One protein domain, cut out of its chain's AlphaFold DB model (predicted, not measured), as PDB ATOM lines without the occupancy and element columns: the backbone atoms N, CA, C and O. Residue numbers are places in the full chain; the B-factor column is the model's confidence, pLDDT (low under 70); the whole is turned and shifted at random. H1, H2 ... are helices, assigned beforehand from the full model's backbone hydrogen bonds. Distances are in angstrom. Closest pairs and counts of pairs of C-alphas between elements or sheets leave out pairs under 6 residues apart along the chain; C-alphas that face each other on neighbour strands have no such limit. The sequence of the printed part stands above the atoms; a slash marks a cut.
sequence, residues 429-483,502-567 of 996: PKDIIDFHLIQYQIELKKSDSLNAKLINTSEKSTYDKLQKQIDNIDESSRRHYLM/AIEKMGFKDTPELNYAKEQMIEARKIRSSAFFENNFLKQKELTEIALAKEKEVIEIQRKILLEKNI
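What this domain is: This is residues 429 to 483 and 502 to 567 of the 996 residues of an uncharacterized protein of Bacteroidales bacterium (UniProt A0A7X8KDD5). Two long helical hairpins, set one after the other along one axis, make a rod: H1 and H2 form one half, H4 and H5 the other, and the turn between H4 and H5 points toward the open end of the first hairpin. The two halves meet only loosely, where H2 comes close to the beginning of H5, and the very short H3 lies at the far end of the second hairpin. The printed part has 121 residues, with five named helices in the order H1, H2, H3, H4, H5 and no named strand; its class is all helix. The whole is extended, with a radius of gyration of the C-alphas of 21.1 A and spans of 71 by 26 by 17 A.

Where its parts are: H1, residues 429 to 455, begins at C-alpha 429 at (12.385, 11.381, 56.877) and is 39.0 A from first to last C-alpha. H2, residues 460 to 483, is 34.4 A long and ends at C-alpha 483 at (17.330, 18.664, 50.254). H3 is residues 502 to 505, 5.2 A long. H4, residues 512 to 532, is 30.4 A long. H5, residues 537 to 564, is the longest helix, with 28 residues over 40.2 A; its last C-alpha, 564, is at (9.504, -14.264, 52.225).

How they stand to each other: H1 and H2 touch and form a helical hairpin, at a shallow tilt of 18 degrees, opposite ways; their closest C-alphas, those of Tyr 440 and Ser 477, are 4.5 A apart. H2 and H5 are close but not clearly touching: their closest C-alphas, those of Arg 478 and Phe 537, are 7.5 A apart. These two helices run the same way at a shallow tilt of 24 degrees. H4 and H5 touch and form a second helical hairpin, at a shallow tilt of 22 degrees, opposite ways, with the C-alphas of Ala 524 and Ala 547 closest at 4.5 A. H3 touches no helix; it is close to but not clearly touching H5, with the C-alphas of Ile 503 and Leu 562 closest at 7.0 A. H1 is apart from H3, H4 and H5. In H1, H2, H4 and H5 every O i to N i+4 pair is within hydrogen-bond range; H3 is too short for such a pair.

The domain as a whole: The two C-alphas farthest apart, those of Glu 459 and Gly 507, are 71.6 A apart. Residues 484 to 501 are not printed, and C-alphas 483 and 502 are 28.6 A apart across this cut, which lies in the link from H2 to H3. Of the links that are printed whole, H1 to H2 and H4 to H5 are tight, and H3 to H4 is short. The mean pLDDT of the printed part is 78.9; 16 residues are under 70, among them residues 445 to 448.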
ATOM      1  N   PRO A 429      11.733  11.056  58.149       82.38
ATOM      2  CA  PRO A 429      12.385  11.381  56.877       82.38
ATOM      3  C   PRO A 429      11.385  11.627  55.746       82.38
ATOM      4  O   PRO A 429      11.455  12.646  55.063       82.38
ATOM      5  N   LYS A 430      10.385  10.745  55.610       80.50
ATOM      6  CA  LYS A 430       9.332  10.860  54.596       80.50
ATOM      7  C   LYS A 430       8.558  12.180  54.682       80.50
ATOM      8  O   LYS A 430       8.326  12.804  53.654       80.50
ATOM      9  N   ASP A 431       8.187  12.612  55.888       80.38
ATOM     10  CA  ASP A 431       7.415  13.846  56.077       80.38
ATOM     11  C   ASP A 431       8.213  15.078  55.606       80.38
ATOM     12  O   ASP A 431       7.656  16.001  55.010       80.38
ATOM     13  N   ILE A 432       9.528  15.082  55.838       84.56
ATOM     14  CA  ILE A 432      10.417  16.188  55.458       84.56
ATOM     15  C   ILE A 432      10.747  16.166  53.965       84.56
ATOM     16  O   ILE A 432      10.780  17.217  53.325       84.56
ATOM     17  N   ILE A 433      10.930  14.975  53.390       83.75
ATOM     18  CA  ILE A 433      11.049  14.797  51.939       83.75
ATOM     19  C   ILE A 433       9.803  15.370  51.254       83.75
ATOM     20  O   ILE A 433       9.925  16.204  50.355       83.75
ATOM     21  N   ASP A 434       8.612  14.976  51.713       79.06
ATOM     22  CA  ASP A 434       7.342  15.447  51.163       79.06
ATOM     23  C   ASP A 434       7.204  16.974  51.326       79.06
ATOM     24  O   ASP A 434       6.856  17.663  50.365       79.06
ATOM     25  N   PHE A 435       7.561  17.529  52.491       81.50
ATOM     26  CA  PHE A 435       7.600  18.979  52.725       81.50
ATOM     27  C   PHE A 435       8.464  19.707  51.686       81.50
ATOM     28  O   PHE A 435       7.994  20.650  51.045       81.50
ATOM     29  N   HIS A 436       9.702  19.265  51.476       82.44
ATOM     30  CA  HIS A 436      10.613  19.907  50.533       82.44
ATOM     31  C   HIS A 436      10.152  19.766  49.077       82.44
ATOM     32  O   HIS A 436      10.200  20.741  48.327       82.44
ATOM     33  N   LEU A 437       9.624  18.609  48.668       80.50
ATOM     34  CA  LEU A 437       9.056  18.439  47.325       80.50
ATOM     35  C   LEU A 437       7.831  19.336  47.097       80.50
ATOM     36  O   LEU A 437       7.656  19.873  45.999       80.50
ATOM     37  N   ILE A 438       7.004  19.539  48.125       78.25
ATOM     38  CA  ILE A 438       5.878  20.477  48.078       78.25
ATOM     39  C   ILE A 438       6.384  21.918  47.949       78.25
ATOM     40  O   ILE A 438       5.896  22.649  47.086       78.25
ATOM     41  N   GLN A 439       7.378  22.332  48.745       75.75
ATOM     42  CA  GLN A 439       7.952  23.681  48.645       75.75
ATOM     43  C   GLN A 439       8.581  23.935  47.271       75.75
ATOM     44  O   GLN A 439       8.301  24.965  46.662       75.75
ATOM     45  N   TYR A 440       9.324  22.965  46.730       80.56
ATOM     46  CA  TYR A 440       9.846  23.003  45.361       80.56
ATOM     47  C   TYR A 440       8.737  23.298  44.336       80.56
ATOM     48  O   TYR A 440       8.850  24.219  43.526       80.56
ATOM     49  N   GLN A 441       7.611  22.579  44.405       72.31
ATOM     50  CA  GLN A 441       6.480  22.803  43.498       72.31
ATOM     51  C   GLN A 441       5.802  24.167  43.701       72.31
ATOM     52  O   GLN A 441       5.383  24.798  42.727       72.31
ATOM     53  N   ILE A 442       5.666  24.626  44.949       71.94
ATOM     54  CA  ILE A 442       5.098  25.943  45.271       71.94
ATOM     55  C   ILE A 442       5.974  27.054  44.685       71.94
ATOM     56  O   ILE A 442       5.460  27.993  44.071       71.94
ATOM     57  N   GLU A 443       7.287  26.950  44.858       74.25
ATOM     58  CA  GLU A 443       8.240  27.946  44.387       74.25
ATOM     59  C   GLU A 443       8.360  27.959  42.865       74.25
ATOM     60  O   GLU A 443       8.356  29.046  42.292       74.25
ATOM     61  N   LEU A 444       8.315  26.803  42.190       71.25
ATOM     62  CA  LEU A 444       8.207  26.756  40.726       71.25
ATOM     63  C   LEU A 444       6.976  27.515  40.217       71.25
ATOM     64  O   LEU A 444       7.104  28.422  39.400       71.25
ATOM     65  N   LYS A 445       5.788  27.239  40.773       68.69
ATOM     66  CA  LYS A 445       4.553  27.949  40.386       68.69
ATOM     67  C   LYS A 445       4.653  29.455  40.629       68.69
ATOM     68  O   LYS A 445       4.118  30.262  39.864       68.69
ATOM     69  N   LYS A 446       5.318  29.854  41.714       65.94
ATOM     70  CA  LYS A 446       5.557  31.263  42.038       65.94
ATOM     71  C   LYS A 446       6.518  31.905  41.036       65.94
ATOM     72  O   LYS A 446       6.260  33.034  40.617       65.94
ATOM     73  N   SER A 447       7.570  31.191  40.643       63.12
ATOM     74  CA  SER A 447       8.515  31.609  39.608       63.12
ATOM     75  C   SER A 447       7.813  31.786  38.263       63.12
ATOM     76  O   SER A 447       7.857  32.876  37.700       63.12
ATOM     77  N   ASP A 448       7.035  30.800  37.810       68.38
ATOM     78  CA  ASP A 448       6.254  30.868  36.565       68.38
ATOM     79  C   ASP A 448       5.292  32.066  36.556       68.38
ATOM     80  O   ASP A 448       5.208  32.822  35.583       68.38
ATOM     81  N   SER A 449       4.607  32.306  37.681       72.62
ATOM     82  CA  SER A 449       3.719  33.462  37.844       72.62
ATOM     83  C   SER A 449       4.461  34.800  37.735       72.62
ATOM     84  O   SER A 449       3.934  35.767  37.173       72.62
ATOM     85  N   LEU A 450       5.678  34.889  38.276       65.88
ATOM     86  CA  LEU A 450       6.507  36.087  38.178       65.88
ATOM     87  C   LEU A 450       7.113  36.246  36.783       65.88
ATOM     88  O   LEU A 450       7.128  37.366  36.278       65.88
ATOM     89  N   ASN A 451       7.519  35.157  36.130       65.44
ATOM     90  CA  ASN A 451       7.982  35.143  34.742       65.44
ATOM     91  C   ASN A 451       6.892  35.665  33.790       65.44
ATOM     92  O   ASN A 451       7.156  36.529  32.953       65.44
ATOM     93  N   ALA A 452       5.633  35.259  33.983       74.75
ATOM     94  CA  ALA A 452       4.502  35.794  33.221       74.75
ATOM     95  C   ALA A 452       4.311  37.316  33.414       74.75
ATOM     96  O   ALA A 452       3.958  38.037  32.474       74.75
ATOM     97  N   LYS A 453       4.573  37.836  34.621       74.75
ATOM     98  CA  LYS A 453       4.557  39.287  34.895       74.75
ATOM     99  C   LYS A 453       5.766  39.994  34.282       74.75
ATOM    100  O   LYS A 453       5.622  41.098  33.757       74.75
ATOM    101  N   LEU A 454       6.935  39.358  34.311       70.44
ATOM    102  CA  LEU A 454       8.181  39.872  33.753       70.44
ATOM    103  C   LEU A 454       8.067  40.102  32.239       70.44
ATOM    104  O   LEU A 454       8.440  41.173  31.765       70.44
ATOM    105  N   ILE A 455       7.468  39.159  31.500       67.06
ATOM    106  CA  ILE A 455       7.248  39.247  30.041       67.06
ATOM    107  C   ILE A 455       6.449  40.502  29.649       67.06
ATOM    108  O   ILE A 455       6.686  41.096  28.600       67.06
ATOM    109  N   ASN A 456       5.530  40.940  30.512       72.19
ATOM    110  CA  ASN A 456       4.673  42.103  30.279       72.19
ATOM    111  C   ASN A 456       5.231  43.408  30.879       72.19
ATOM    112  O   ASN A 456       4.561  44.443  30.852       72.19
ATOM    113  N   THR A 457       6.447  43.381  31.434       68.19
ATOM    114  CA  THR A 457       7.057  44.531  32.108       68.19
ATOM    115  C   THR A 457       7.976  45.297  31.160       68.19
ATOM    116  O   THR A 457       9.035  44.818  30.769       68.19
ATOM    117  N   SER A 458       7.591  46.528  30.822       63.94
ATOM    118  CA  SER A 458       8.370  47.429  29.960       63.94
ATOM    119  C   SER A 458       9.311  48.364  30.732       63.94
ATOM    120  O   SER A 458      10.271  48.890  30.170       63.94
ATOM    121  N   GLU A 459       9.060  48.579  32.027       84.94
ATOM    122  CA  GLU A 459       9.883  49.441  32.874       84.94
ATOM    123  C   GLU A 459      11.094  48.677  33.433       84.94
ATOM    124  O   GLU A 459      10.943  47.770  34.250       84.94
ATOM    125  N   LYS A 460      12.310  49.101  33.062       69.50
ATOM    126  CA  LYS A 460      13.569  48.434  33.443       69.50
ATOM    127  C   LYS A 460      13.736  48.221  34.956       69.50
ATOM    128  O   LYS A 460      14.093  47.135  35.383       69.50
ATOM    129  N   SER A 461      13.426  49.226  35.778       72.56
ATOM    130  CA  SER A 461      13.520  49.124  37.249       72.56
ATOM    131  C   SER A 461      12.599  48.037  37.823       72.56
ATOM    132  O   SER A 461      12.958  47.343  38.775       72.56
ATOM    133  N   THR A 462      11.412  47.875  37.240       74.06
ATOM    134  CA  THR A 462      10.436  46.859  37.645       74.06
ATOM    135  C   THR A 462      10.825  45.484  37.099       74.06
ATOM    136  O   THR A 462      10.723  44.499  37.827       74.06
ATOM    137  N   TYR A 463      11.369  45.429  35.879       81.25
ATOM    138  CA  TYR A 463      11.938  44.223  35.278       81.25
ATOM    139  C   TYR A 463      13.087  43.663  36.129       81.25
ATOM    140  O   TYR A 463      13.022  42.519  36.561       81.25
ATOM    141  N   ASP A 464      14.084  44.489  36.469       72.31
ATOM    142  CA  ASP A 464      15.262  44.070  37.242       72.31
ATOM    143  C   ASP A 464      14.871  43.554  38.643       72.31
ATOM    144  O   ASP A 464      15.445  42.591  39.159       72.31
ATOM    145  N   LYS A 465      13.851  44.161  39.270       82.38
ATOM    146  CA  LYS A 465      13.302  43.694  40.555       82.38
ATOM    147  C   LYS A 465      12.583  42.354  40.429       82.38
ATOM    148  O   LYS A 465      12.759  41.510  41.306       82.38
ATOM    149  N   LEU A 466      11.767  42.176  39.390       69.56
ATOM    150  CA  LEU A 466      11.053  40.925  39.130       69.56
ATOM    151  C   LEU A 466      12.033  39.798  38.802       69.56
ATOM    152  O   LEU A 466      11.928  38.738  39.405       69.56
ATOM    153  N   GLN A 467      13.028  40.054  37.948       71.62
ATOM    154  CA  GLN A 467      14.069  39.081  37.615       71.62
ATOM    155  C   GLN A 467      14.823  38.632  38.867       71.62
ATOM    156  O   GLN A 467      14.939  37.442  39.123       71.62
ATOM    157  N   LYS A 468      15.234  39.568  39.732       79.38
ATOM    158  CA  LYS A 468      15.896  39.215  40.994       79.38
ATOM    159  C   LYS A 468      15.005  38.382  41.927       79.38
ATOM    160  O   LYS A 468      15.506  37.552  42.679       79.38
ATOM    161  N   GLN A 469      13.694  38.631  41.936       74.56
ATOM    162  CA  GLN A 469      12.755  37.811  42.707       74.56
ATOM    163  C   GLN A 469      12.637  36.400  42.131       74.56
ATOM    164  O   GLN A 469      12.634  35.457  42.914       74.56
ATOM    165  N   ILE A 470      12.572  36.273  40.804       70.50
ATOM    166  CA  ILE A 470      12.556  34.994  40.083       70.50
ATOM    167  C   ILE A 470      13.826  34.204  40.397       70.50
ATOM    168  O   ILE A 470      13.718  33.111  40.935       70.50
ATOM    169  N   ASP A 471      15.008  34.802  40.219       72.88
ATOM    170  CA  ASP A 471      16.295  34.141  40.475       72.88
ATOM    171  C   ASP A 471      16.390  33.601  41.915       72.88
ATOM    172  O   ASP A 471      16.849  32.485  42.150       72.88
ATOM    173  N   ASN A 472      15.924  34.379  42.900       68.44
ATOM    174  CA  ASN A 472      15.913  33.952  44.301       68.44
ATOM    175  C   ASN A 472      14.950  32.782  44.555       68.44
ATOM    176  O   ASN A 472      15.235  31.939  45.405       68.44
ATOM    177  N   ILE A 473      13.803  32.761  43.871       68.75
ATOM    178  CA  ILE A 473      12.793  31.705  43.997       68.75
ATOM    179  C   ILE A 473      13.261  30.438  43.282       68.75
ATOM    180  O   ILE A 473      13.116  29.361  43.843       68.75
ATOM    181  N   ASP A 474      13.873  30.555  42.105       72.06
ATOM    182  CA  ASP A 474      14.439  29.420  41.371       72.06
ATOM    183  C   ASP A 474      15.573  28.757  42.159       72.06
ATOM    184  O   ASP A 474      15.638  27.532  42.259       72.06
ATOM    185  N   GLU A 475      16.438  29.558  42.789       76.06
ATOM    186  CA  GLU A 475      17.509  29.041  43.641       76.06
ATOM    187  C   GLU A 475      16.963  28.392  44.923       76.06
ATOM    188  O   GLU A 475      17.467  27.363  45.367       76.06
ATOM    189  N   SER A 476      15.911  28.962  45.519       77.12
ATOM    190  CA  SER A 476      15.218  28.352  46.662       77.12
ATOM    191  C   SER A 476      14.569  27.016  46.281       77.12
ATOM    192  O   SER A 476      14.768  26.010  46.963       77.12
ATOM    193  N   SER A 477      13.932  26.981  45.110       77.56
ATOM    194  CA  SER A 477      13.262  25.809  44.562       77.56
ATOM    195  C   SER A 477      14.273  24.689  44.345       77.56
ATOM    196  O   SER A 477      14.110  23.573  44.848       77.56
ATOM    197  N   ARG A 478      15.401  25.010  43.704       83.38
ATOM    198  CA  ARG A 478      16.534  24.095  43.554       83.38
ATOM    199  C   ARG A 478      17.002  23.529  44.895       83.38
ATOM    200  O   ARG A 478      17.195  22.318  44.985       83.38
ATOM    201  N   ARG A 479      17.180  24.361  45.930       77.31
ATOM    202  CA  ARG A 479      17.601  23.879  47.259       77.31
ATOM    203  C   ARG A 479      16.603  22.893  47.850       77.31
ATOM    204  O   ARG A 479      17.021  21.845  48.322       77.31
ATOM    205  N   HIS A 480      15.307  23.182  47.772       79.94
ATOM    206  CA  HIS A 480      14.278  22.261  48.245       79.94
ATOM    207  C   HIS A 480      14.284  20.930  47.486       79.94
ATOM    208  O   HIS A 480      14.203  19.874  48.110       79.94
ATOM    209  N   TYR A 481      14.459  20.954  46.164       83.44
ATOM    210  CA  TYR A 481      14.622  19.721  45.394       83.44
ATOM    211  C   TYR A 481      15.821  18.903  45.893       83.44
ATOM    212  O   TYR A 481      15.680  17.708  46.144       83.44
ATOM    213  N   LEU A 482      16.985  19.536  46.062       83.44
ATOM    214  CA  LEU A 482      18.203  18.847  46.495       83.44
ATOM    215  C   LEU A 482      18.077  18.304  47.923       83.44
ATOM    216  O   LEU A 482      18.329  17.123  48.124       83.44
ATOM    217  N   MET A 483      17.576  19.101  48.872       81.12
ATOM    218  CA  MET A 483      17.330  18.664  50.254       81.12
ATOM    219  C   MET A 483      16.421  17.433  50.306       81.12
ATOM    220  O   MET A 483      16.751  16.447  50.961       81.12
ATOM    221  N   ALA A 502      19.936  -7.357  59.439       87.81
ATOM    222  CA  ALA A 502      18.864  -8.274  59.817       87.81
ATOM    223  C   ALA A 502      18.833  -9.556  58.964       87.81
ATOM    224  O   ALA A 502      18.716 -10.656  59.508       87.81
ATOM    225  N   ILE A 503      18.965  -9.419  57.642       89.44
ATOM    226  CA  ILE A 503      18.968 -10.529  56.680       89.44
ATOM    227  C   ILE A 503      20.152 -11.467  56.950       89.44
ATOM    228  O   ILE A 503      19.978 -12.685  57.058       89.44
ATOM    229  N   GLU A 504      21.348 -10.906  57.130       89.31
ATOM    230  CA  GLU A 504      22.570 -11.678  57.364       89.31
ATOM    231  C   GLU A 504      22.574 -12.341  58.746       89.31
ATOM    232  O   GLU A 504      22.970 -13.503  58.860       89.31
ATOM    233  N   LYS A 505      22.038 -11.680  59.787       87.44
ATOM    234  CA  LYS A 505      21.864 -12.291  61.120       87.44
ATOM    235  C   LYS A 505      20.996 -13.550  61.078       87.44
ATOM    236  O   LYS A 505      21.226 -14.480  61.849       87.44
ATOM    237  N   MET A 506      20.017 -13.595  60.177       85.25
ATOM    238  CA  MET A 506      19.140 -14.752  59.984       85.25
ATOM    239  C   MET A 506      19.757 -15.841  59.088       85.25
ATOM    240  O   MET A 506      19.116 -16.855  58.823       85.25
ATOM    241  N   GLY A 507      21.009 -15.666  58.649       83.81
ATOM    242  CA  GLY A 507      21.744 -16.645  57.850       83.81
ATOM    243  C   GLY A 507      21.414 -16.619  56.358       83.81
ATOM    244  O   GLY A 507      21.825 -17.527  55.640       83.81
ATOM    245  N   PHE A 508      20.707 -15.594  55.873       82.75
ATOM    246  CA  PHE A 508      20.372 -15.425  54.455       82.75
ATOM    247  C   PHE A 508      21.394 -14.540  53.738       82.75
ATOM    248  O   PHE A 508      21.038 -13.579  53.061       82.75
ATOM    249  N   LYS A 509      22.677 -14.858  53.912       76.62
ATOM    250  CA  LYS A 509      23.756 -14.205  53.171       76.62
ATOM    251  C   LYS A 509      23.946 -14.843  51.794       76.62
ATOM    252  O   LYS A 509      23.623 -16.014  51.604       76.62
ATOM    253  N   ASP A 510      24.456 -14.053  50.854       79.38
ATOM    254  CA  ASP A 510      24.878 -14.488  49.517       79.38
ATOM    255  C   ASP A 510      23.770 -15.071  48.613       79.38
ATOM    256  O   ASP A 510      24.039 -15.938  47.778       79.38
ATOM    257  N   THR A 511      22.518 -14.608  48.736       83.94
ATOM    258  CA  THR A 511      21.482 -14.955  47.742       83.94
ATOM    259  C   THR A 511      21.681 -14.149  46.451       83.94
ATOM    260  O   THR A 511      22.146 -13.006  46.524       83.94
ATOM    261  N   PRO A 512      21.326 -14.688  45.266       85.19
ATOM    262  CA  PRO A 512      21.443 -13.956  44.002       85.19
ATOM    263  C   PRO A 512      20.740 -12.593  44.028       85.19
ATOM    264  O   PRO A 512      21.298 -11.595  43.577       85.19
ATOM    265  N   GLU A 513      19.551 -12.535  44.625       85.50
ATOM    266  CA  GLU A 513      18.734 -11.325  44.723       85.50
ATOM    267  C   GLU A 513      19.382 -10.285  45.644       85.50
ATOM    268  O   GLU A 513      19.417  -9.100  45.316       85.50
ATOM    269  N   LEU A 514      19.937 -10.720  46.784       85.81
ATOM    270  CA  LEU A 514      20.629  -9.834  47.719       85.81
ATOM    271  C   LEU A 514      21.947  -9.314  47.132       85.81
ATOM    272  O   LEU A 514      22.274  -8.144  47.317       85.81
ATOM    273  N   ASN A 515      22.687 -10.153  46.407       85.62
ATOM    274  CA  ASN A 515      23.929  -9.754  45.742       85.62
ATOM    275  C   ASN A 515      23.659  -8.725  44.640       85.62
ATOM    276  O   ASN A 515      24.308  -7.680  44.616       85.62
ATOM    277  N   TYR A 516      22.639  -8.958  43.808       86.31
ATOM    278  CA  TYR A 516      22.180  -7.973  42.830       86.31
ATOM    279  C   TYR A 516      21.770  -6.658  43.509       86.31
ATOM    280  O   TYR A 516      22.203  -5.583  43.093       86.31
ATOM    281  N   ALA A 517      21.018  -6.724  44.615       88.06
ATOM    282  CA  ALA A 517      20.636  -5.532  45.368       88.06
ATOM    283  C   ALA A 517      21.854  -4.756  45.915       88.06
ATOM    284  O   ALA A 517      21.878  -3.527  45.851       88.06
ATOM    285  N   LYS A 518      22.893  -5.447  46.406       87.88
ATOM    286  CA  LYS A 518      24.158  -4.826  46.848       87.88
ATOM    287  C   LYS A 518      24.896  -4.142  45.695       87.88
ATOM    288  O   LYS A 518      25.329  -2.999  45.850       87.88
ATOM    289  N   GLU A 519      24.999  -4.786  44.536       86.25
ATOM    290  CA  GLU A 519      25.637  -4.207  43.346       86.25
ATOM    291  C   GLU A 519      24.905  -2.955  42.845       86.25
ATOM    292  O   GLU A 519      25.531  -1.913  42.627       86.25
ATOM    293  N   GLN A 520      23.575  -3.022  42.732       90.38
ATOM    294  CA  GLN A 520      22.749  -1.888  42.317       90.38
ATOM    295  C   GLN A 520      22.812  -0.731  43.324       90.38
ATOM    296  O   GLN A 520      22.875   0.433  42.920       90.38
ATOM    297  N   MET A 521      22.880  -1.022  44.628       90.50
ATOM    298  CA  MET A 521      23.058   0.011  45.651       90.50
ATOM    299  C   MET A 521      24.431   0.699  45.539       90.50
ATOM    300  O   MET A 521      24.527   1.922  45.658       90.50
ATOM    301  N   ILE A 522      25.504  -0.046  45.246       84.69
ATOM    302  CA  ILE A 522      26.831   0.537  44.976       84.69
ATOM    303  C   ILE A 522      26.778   1.468  43.758       84.69
ATOM    304  O   ILE A 522      27.372   2.550  43.772       84.69
ATOM    305  N   GLU A 523      26.078   1.069  42.698       82.94
ATOM    306  CA  GLU A 523      25.901   1.908  41.515       82.94
ATOM    307  C   GLU A 523      25.110   3.182  41.841       82.94
ATOM    308  O   GLU A 523      25.554   4.281  41.498       82.94
ATOM    309  N   ALA A 524      24.008   3.068  42.585       83.94
ATOM    310  CA  ALA A 524      23.216   4.214  43.025       83.94
ATOM    311  C   ALA A 524      24.052   5.224  43.831       83.94
ATOM    312  O   ALA A 524      24.012   6.426  43.556       83.94
ATOM    313  N   ARG A 525      24.901   4.744  44.752       84.75
ATOM    314  CA  ARG A 525      25.839   5.577  45.529       84.75
ATOM    315  C   ARG A 525      26.828   6.331  44.636       84.75
ATOM    316  O   ARG A 525      27.054   7.525  44.838       84.75
ATOM    317  N   LYS A 526      27.390   5.673  43.615       82.69
ATOM    318  CA  LYS A 526      28.295   6.313  42.638       82.69
ATOM    319  C   LYS A 526      27.583   7.395  41.828       82.69
ATOM    320  O   LYS A 526      28.154   8.463  41.587       82.69
ATOM    321  N   ILE A 527      26.338   7.141  41.427       78.25
ATOM    322  CA  ILE A 527      25.526   8.105  40.680       78.25
ATOM    323  C   ILE A 527      25.179   9.306  41.565       78.25
ATOM    324  O   ILE A 527      25.363  10.435  41.117       78.25
ATOM    325  N   ARG A 528      24.797   9.106  42.837       82.31
ATOM    326  CA  ARG A 528      24.594  10.217  43.789       82.31
ATOM    327  C   ARG A 528      25.847  11.042  44.000       82.31
ATOM    328  O   ARG A 528      25.781  12.265  43.952       82.31
ATOM    329  N   SER A 529      26.994  10.390  44.183       77.00
ATOM    330  CA  SER A 529      28.266  11.103  44.290       77.00
ATOM    331  C   SER A 529      28.536  11.938  43.032       77.00
ATOM    332  O   SER A 529      28.938  13.093  43.134       77.00
ATOM    333  N   SER A 530      28.224  11.406  41.848       77.00
ATOM    334  CA  SER A 530      28.330  12.153  40.588       77.00
ATOM    335  C   SER A 530      27.348  13.332  40.524       77.00
ATOM    336  O   SER A 530      27.736  14.415  40.093       77.00
ATOM    337  N   ALA A 531      26.109  13.155  40.992       75.19
ATOM    338  CA  ALA A 531      25.098  14.210  41.070       75.19
ATOM    339  C   ALA A 531      25.504  15.334  42.039       75.19
ATOM    340  O   ALA A 531      25.297  16.510  41.741       75.19
ATOM    341  N   PHE A 532      26.137  14.995  43.163       72.50
ATOM    342  CA  PHE A 532      26.635  15.962  44.145       72.50
ATOM    343  C   PHE A 532      27.683  16.914  43.546       72.50
ATOM    344  O   PHE A 532      27.677  18.109  43.830       72.50
ATOM    345  N   PHE A 533      28.553  16.412  42.661       68.56
ATOM    346  CA  PHE A 533      29.571  17.225  41.980       68.56
ATOM    347  C   PHE A 533      29.088  17.883  40.670       68.56
ATOM    348  O   PHE A 533      29.854  18.620  40.039       68.56
ATOM    349  N   GLU A 534      27.841  17.646  40.248       78.25
ATOM    350  CA  GLU A 534      27.264  18.228  39.033       78.25
ATOM    351  C   GLU A 534      26.742  19.651  39.288       78.25
ATOM    352  O   GLU A 534      25.958  19.915  40.196       78.25
ATOM    353  N   ASN A 535      27.161  20.599  38.448       66.56
ATOM    354  CA  ASN A 535      26.820  22.013  38.609       66.56
ATOM    355  C   ASN A 535      25.562  22.407  37.823       66.56
ATOM    356  O   ASN A 535      24.887  23.377  38.187       66.56
ATOM    357  N   ASN A 536      25.242  21.679  36.749       79.94
ATOM    358  CA  ASN A 536      24.026  21.874  35.972       79.94
ATOM    359  C   ASN A 536      22.838  21.225  36.688       79.94
ATOM    360  O   ASN A 536      22.772  20.005  36.786       79.94
ATOM    361  N   PHE A 537      21.872  22.032  37.128       75.81
ATOM    362  CA  PHE A 537      20.725  21.531  37.885       75.81
ATOM    363  C   PHE A 537      19.898  20.479  37.132       75.81
ATOM    364  O   PHE A 537      19.475  19.512  37.747       75.81
ATOM    365  N   LEU A 538      19.705  20.609  35.815       71.38
ATOM    366  CA  LEU A 538      18.956  19.615  35.038       71.38
ATOM    367  C   LEU A 538      19.688  18.274  34.999       71.38
ATOM    368  O   LEU A 538      19.066  17.232  35.174       71.38
ATOM    369  N   LYS A 539      21.014  18.299  34.823       68.38
ATOM    370  CA  LYS A 539      21.813  17.071  34.827       68.38
ATOM    371  C   LYS A 539      21.932  16.475  36.229       68.38
ATOM    372  O   LYS A 539      21.862  15.263  36.390       68.38
ATOM    373  N   GLN A 540      22.066  17.326  37.242       76.81
ATOM    374  CA  GLN A 540      22.053  16.939  38.649       76.81
ATOM    375  C   GLN A 540      20.725  16.263  39.010       76.81
ATOM    376  O   GLN A 540      20.735  15.192  39.610       76.81
ATOM    377  N   LYS A 541      19.599  16.838  38.578       78.69
ATOM    378  CA  LYS A 541      18.253  16.272  38.699       78.69
ATOM    379  C   LYS A 541      18.143  14.907  38.011       78.69
ATOM    380  O   LYS A 541      17.778  13.943  38.670       78.69
ATOM    381  N   GLU A 542      18.561  14.801  36.750       82.06
ATOM    382  CA  GLU A 542      18.557  13.537  35.995       82.06
ATOM    383  C   GLU A 542      19.355  12.433  36.716       82.06
ATOM    384  O   GLU A 542      18.856  11.331  36.928       82.06
ATOM    385  N   LEU A 543      20.585  12.727  37.148       74.19
ATOM    386  CA  LEU A 543      21.417  11.763  37.878       74.19
ATOM    387  C   LEU A 543      20.776  11.357  39.211       74.19
ATOM    388  O   LEU A 543      20.801  10.184  39.584       74.19
ATOM    389  N   THR A 544      20.175  12.312  39.916       79.31
ATOM    390  CA  THR A 544      19.502  12.060  41.193       79.31
ATOM    391  C   THR A 544      18.269  11.171  41.012       79.31
ATOM    392  O   THR A 544      18.048  10.270  41.817       79.31
ATOM    393  N   GLU A 545      17.505  11.356  39.935       81.06
ATOM    394  CA  GLU A 545      16.350  10.521  39.585       81.06
ATOM    395  C   GLU A 545      16.760   9.093  39.200       81.06
ATOM    396  O   GLU A 545      16.112   8.132  39.618       81.06
ATOM    397  N   ILE A 546      17.874   8.929  38.478       81.00
ATOM    398  CA  ILE A 546      18.425   7.604  38.157       81.00
ATOM    399  C   ILE A 546      18.863   6.878  39.436       81.00
ATOM    400  O   ILE A 546      18.531   5.706  39.628       81.00
ATOM    401  N   ALA A 547      19.584   7.561  40.331       81.38
ATOM    402  CA  ALA A 547      19.978   6.976  41.611       81.38
ATOM    403  C   ALA A 547      18.754   6.598  42.459       81.38
ATOM    404  O   ALA A 547      18.698   5.503  43.013       81.38
ATOM    405  N   LEU A 548      17.750   7.476  42.500       84.19
ATOM    406  CA  LEU A 548      16.492   7.262  43.207       84.19
ATOM    407  C   LEU A 548      15.759   6.002  42.724       84.19
ATOM    408  O   LEU A 548      15.231   5.248  43.539       84.19
ATOM    409  N   ALA A 549      15.706   5.780  41.408       83.94
ATOM    410  CA  ALA A 549      15.063   4.605  40.827       83.94
ATOM    411  C   ALA A 549      15.750   3.305  41.275       83.94
ATOM    412  O   ALA A 549      15.074   2.394  41.753       83.94
ATOM    413  N   LYS A 550      17.089   3.261  41.215       86.94
ATOM    414  CA  LYS A 550      17.880   2.109  41.677       86.94
ATOM    415  C   LYS A 550      17.706   1.856  43.172       86.94
ATOM    416  O   LYS A 550      17.510   0.723  43.589       86.94
ATOM    417  N   GLU A 551      17.711   2.899  43.996       86.44
ATOM    418  CA  GLU A 551      17.508   2.742  45.441       86.44
ATOM    419  C   GLU A 551      16.125   2.193  45.793       86.44
ATOM    420  O   GLU A 551      15.996   1.372  46.700       86.44
ATOM    421  N   LYS A 552      15.083   2.621  45.075       85.00
ATOM    422  CA  LYS A 552      13.738   2.062  45.246       85.00
ATOM    423  C   LYS A 552      13.703   0.585  44.887       85.00
ATOM    424  O   LYS A 552      13.152  -0.203  45.650       85.00
ATOM    425  N   GLU A 553      14.308   0.219  43.761       91.06
ATOM    426  CA  GLU A 553      14.396  -1.167  43.300       91.06
ATOM    427  C   GLU A 553      15.058  -2.067  44.353       91.06
ATOM    428  O   GLU A 553      14.488  -3.085  44.744       91.06
ATOM    429  N   VAL A 554      16.218  -1.672  44.885       90.19
ATOM    430  CA  VAL A 554      16.955  -2.500  45.856       90.19
ATOM    431  C   VAL A 554      16.262  -2.599  47.215       90.19
ATOM    432  O   VAL A 554      16.285  -3.666  47.830       90.19
ATOM    433  N   ILE A 555      15.599  -1.530  47.673       88.31
ATOM    434  CA  ILE A 555      14.784  -1.568  48.896       88.31
ATOM    435  C   ILE A 555      13.578  -2.493  48.707       88.31
ATOM    436  O   ILE A 555      13.248  -3.260  49.610       88.31
ATOM    437  N   GLU A 556      12.938  -2.473  47.537       85.62
ATOM    438  CA  GLU A 556      11.825  -3.369  47.211       85.62
ATOM    439  C   GLU A 556      12.273  -4.840  47.193       85.62
ATOM    440  O   GLU A 556      11.585  -5.710  47.732       85.62
ATOM    441  N   ILE A 557      13.460  -5.124  46.645       85.06
ATOM    442  CA  ILE A 557      14.065  -6.463  46.677       85.06
ATOM    443  C   ILE A 557      14.299  -6.916  48.122       85.06
ATOM    444  O   ILE A 557      13.858  -8.000  48.504       85.06
ATOM    445  N   GLN A 558      14.928  -6.085  48.960       87.12
ATOM    446  CA  GLN A 558      15.138  -6.421  50.371       87.12
ATOM    447  C   GLN A 558      13.816  -6.621  51.119       87.12
ATOM    448  O   GLN A 558      13.707  -7.558  51.905       87.12
ATOM    449  N   ARG A 559      12.785  -5.808  50.853       83.56
ATOM    450  CA  ARG A 559      11.446  -5.991  51.442       83.56
ATOM    451  C   ARG A 559      10.842  -7.340  51.082       83.56
ATOM    452  O   ARG A 559      10.320  -8.013  51.969       83.56
ATOM    453  N   LYS A 560      10.938  -7.763  49.817       85.19
ATOM    454  CA  LYS A 560      10.485  -9.096  49.386       85.19
ATOM    455  C   LYS A 560      11.233 -10.197  50.131       85.19
ATOM    456  O   LYS A 560      10.587 -11.079  50.686       85.19
ATOM    457  N   ILE A 561      12.561 -10.094  50.242       84.00
ATOM    458  CA  ILE A 561      13.378 -11.052  51.004       84.00
ATOM    459  C   ILE A 561      12.930 -11.101  52.470       84.00
ATOM    460  O   ILE A 561      12.674 -12.181  52.999       84.00
ATOM    461  N   LEU A 562      12.790  -9.950  53.130       78.75
ATOM    462  CA  LEU A 562      12.349  -9.871  54.525       78.75
ATOM    463  C   LEU A 562      10.976 -10.535  54.716       78.75
ATOM    464  O   LEU A 562      10.814 -11.340  55.632       78.75
ATOM    465  N   LEU A 563      10.017 -10.268  53.823       78.75
ATOM    466  CA  LEU A 563       8.679 -10.865  53.857       78.75
ATOM    467  C   LEU A 563       8.713 -12.381  53.622       78.75
ATOM    468  O   LEU A 563       8.170 -13.139  54.424       78.75
ATOM    469  N   GLU A 564       9.383 -12.841  52.564       81.75
ATOM    470  CA  GLU A 564       9.504 -14.264  52.225       81.75
ATOM    471  C   GLU A 564      10.188 -15.069  53.332       81.75
ATOM    472  O   GLU A 564       9.824 -16.218  53.603       81.75
ATOM    473  N   LYS A 565      11.187 -14.471  53.989       78.12
ATOM    474  CA  LYS A 565      11.934 -15.099  55.082       78.12
ATOM    475  C   LYS A 565      11.311 -14.857  56.461       78.12
ATOM    476  O   LYS A 565      11.847 -15.355  57.448       78.12
ATOM    477  N   ASN A 566      10.167 -14.170  56.544       78.81
ATOM    478  CA  ASN A 566       9.479 -13.803  57.790       78.81
ATOM    479  C   ASN A 566      10.370 -13.031  58.792       78.81
ATOM    480  O   ASN A 566      10.295 -13.238  60.007       78.81
ATOM    481  N   ILE A 567      11.225 -12.141  58.288       72.69
ATOM    482  CA  ILE A 567      12.130 -11.297  59.075       72.69
ATOM    483  C   ILE A 567      11.434  -9.957  59.348       72.69
ATOM    484  O   ILE A 567      11.518  -9.022  58.559       72.69
TER     485      ILE A 567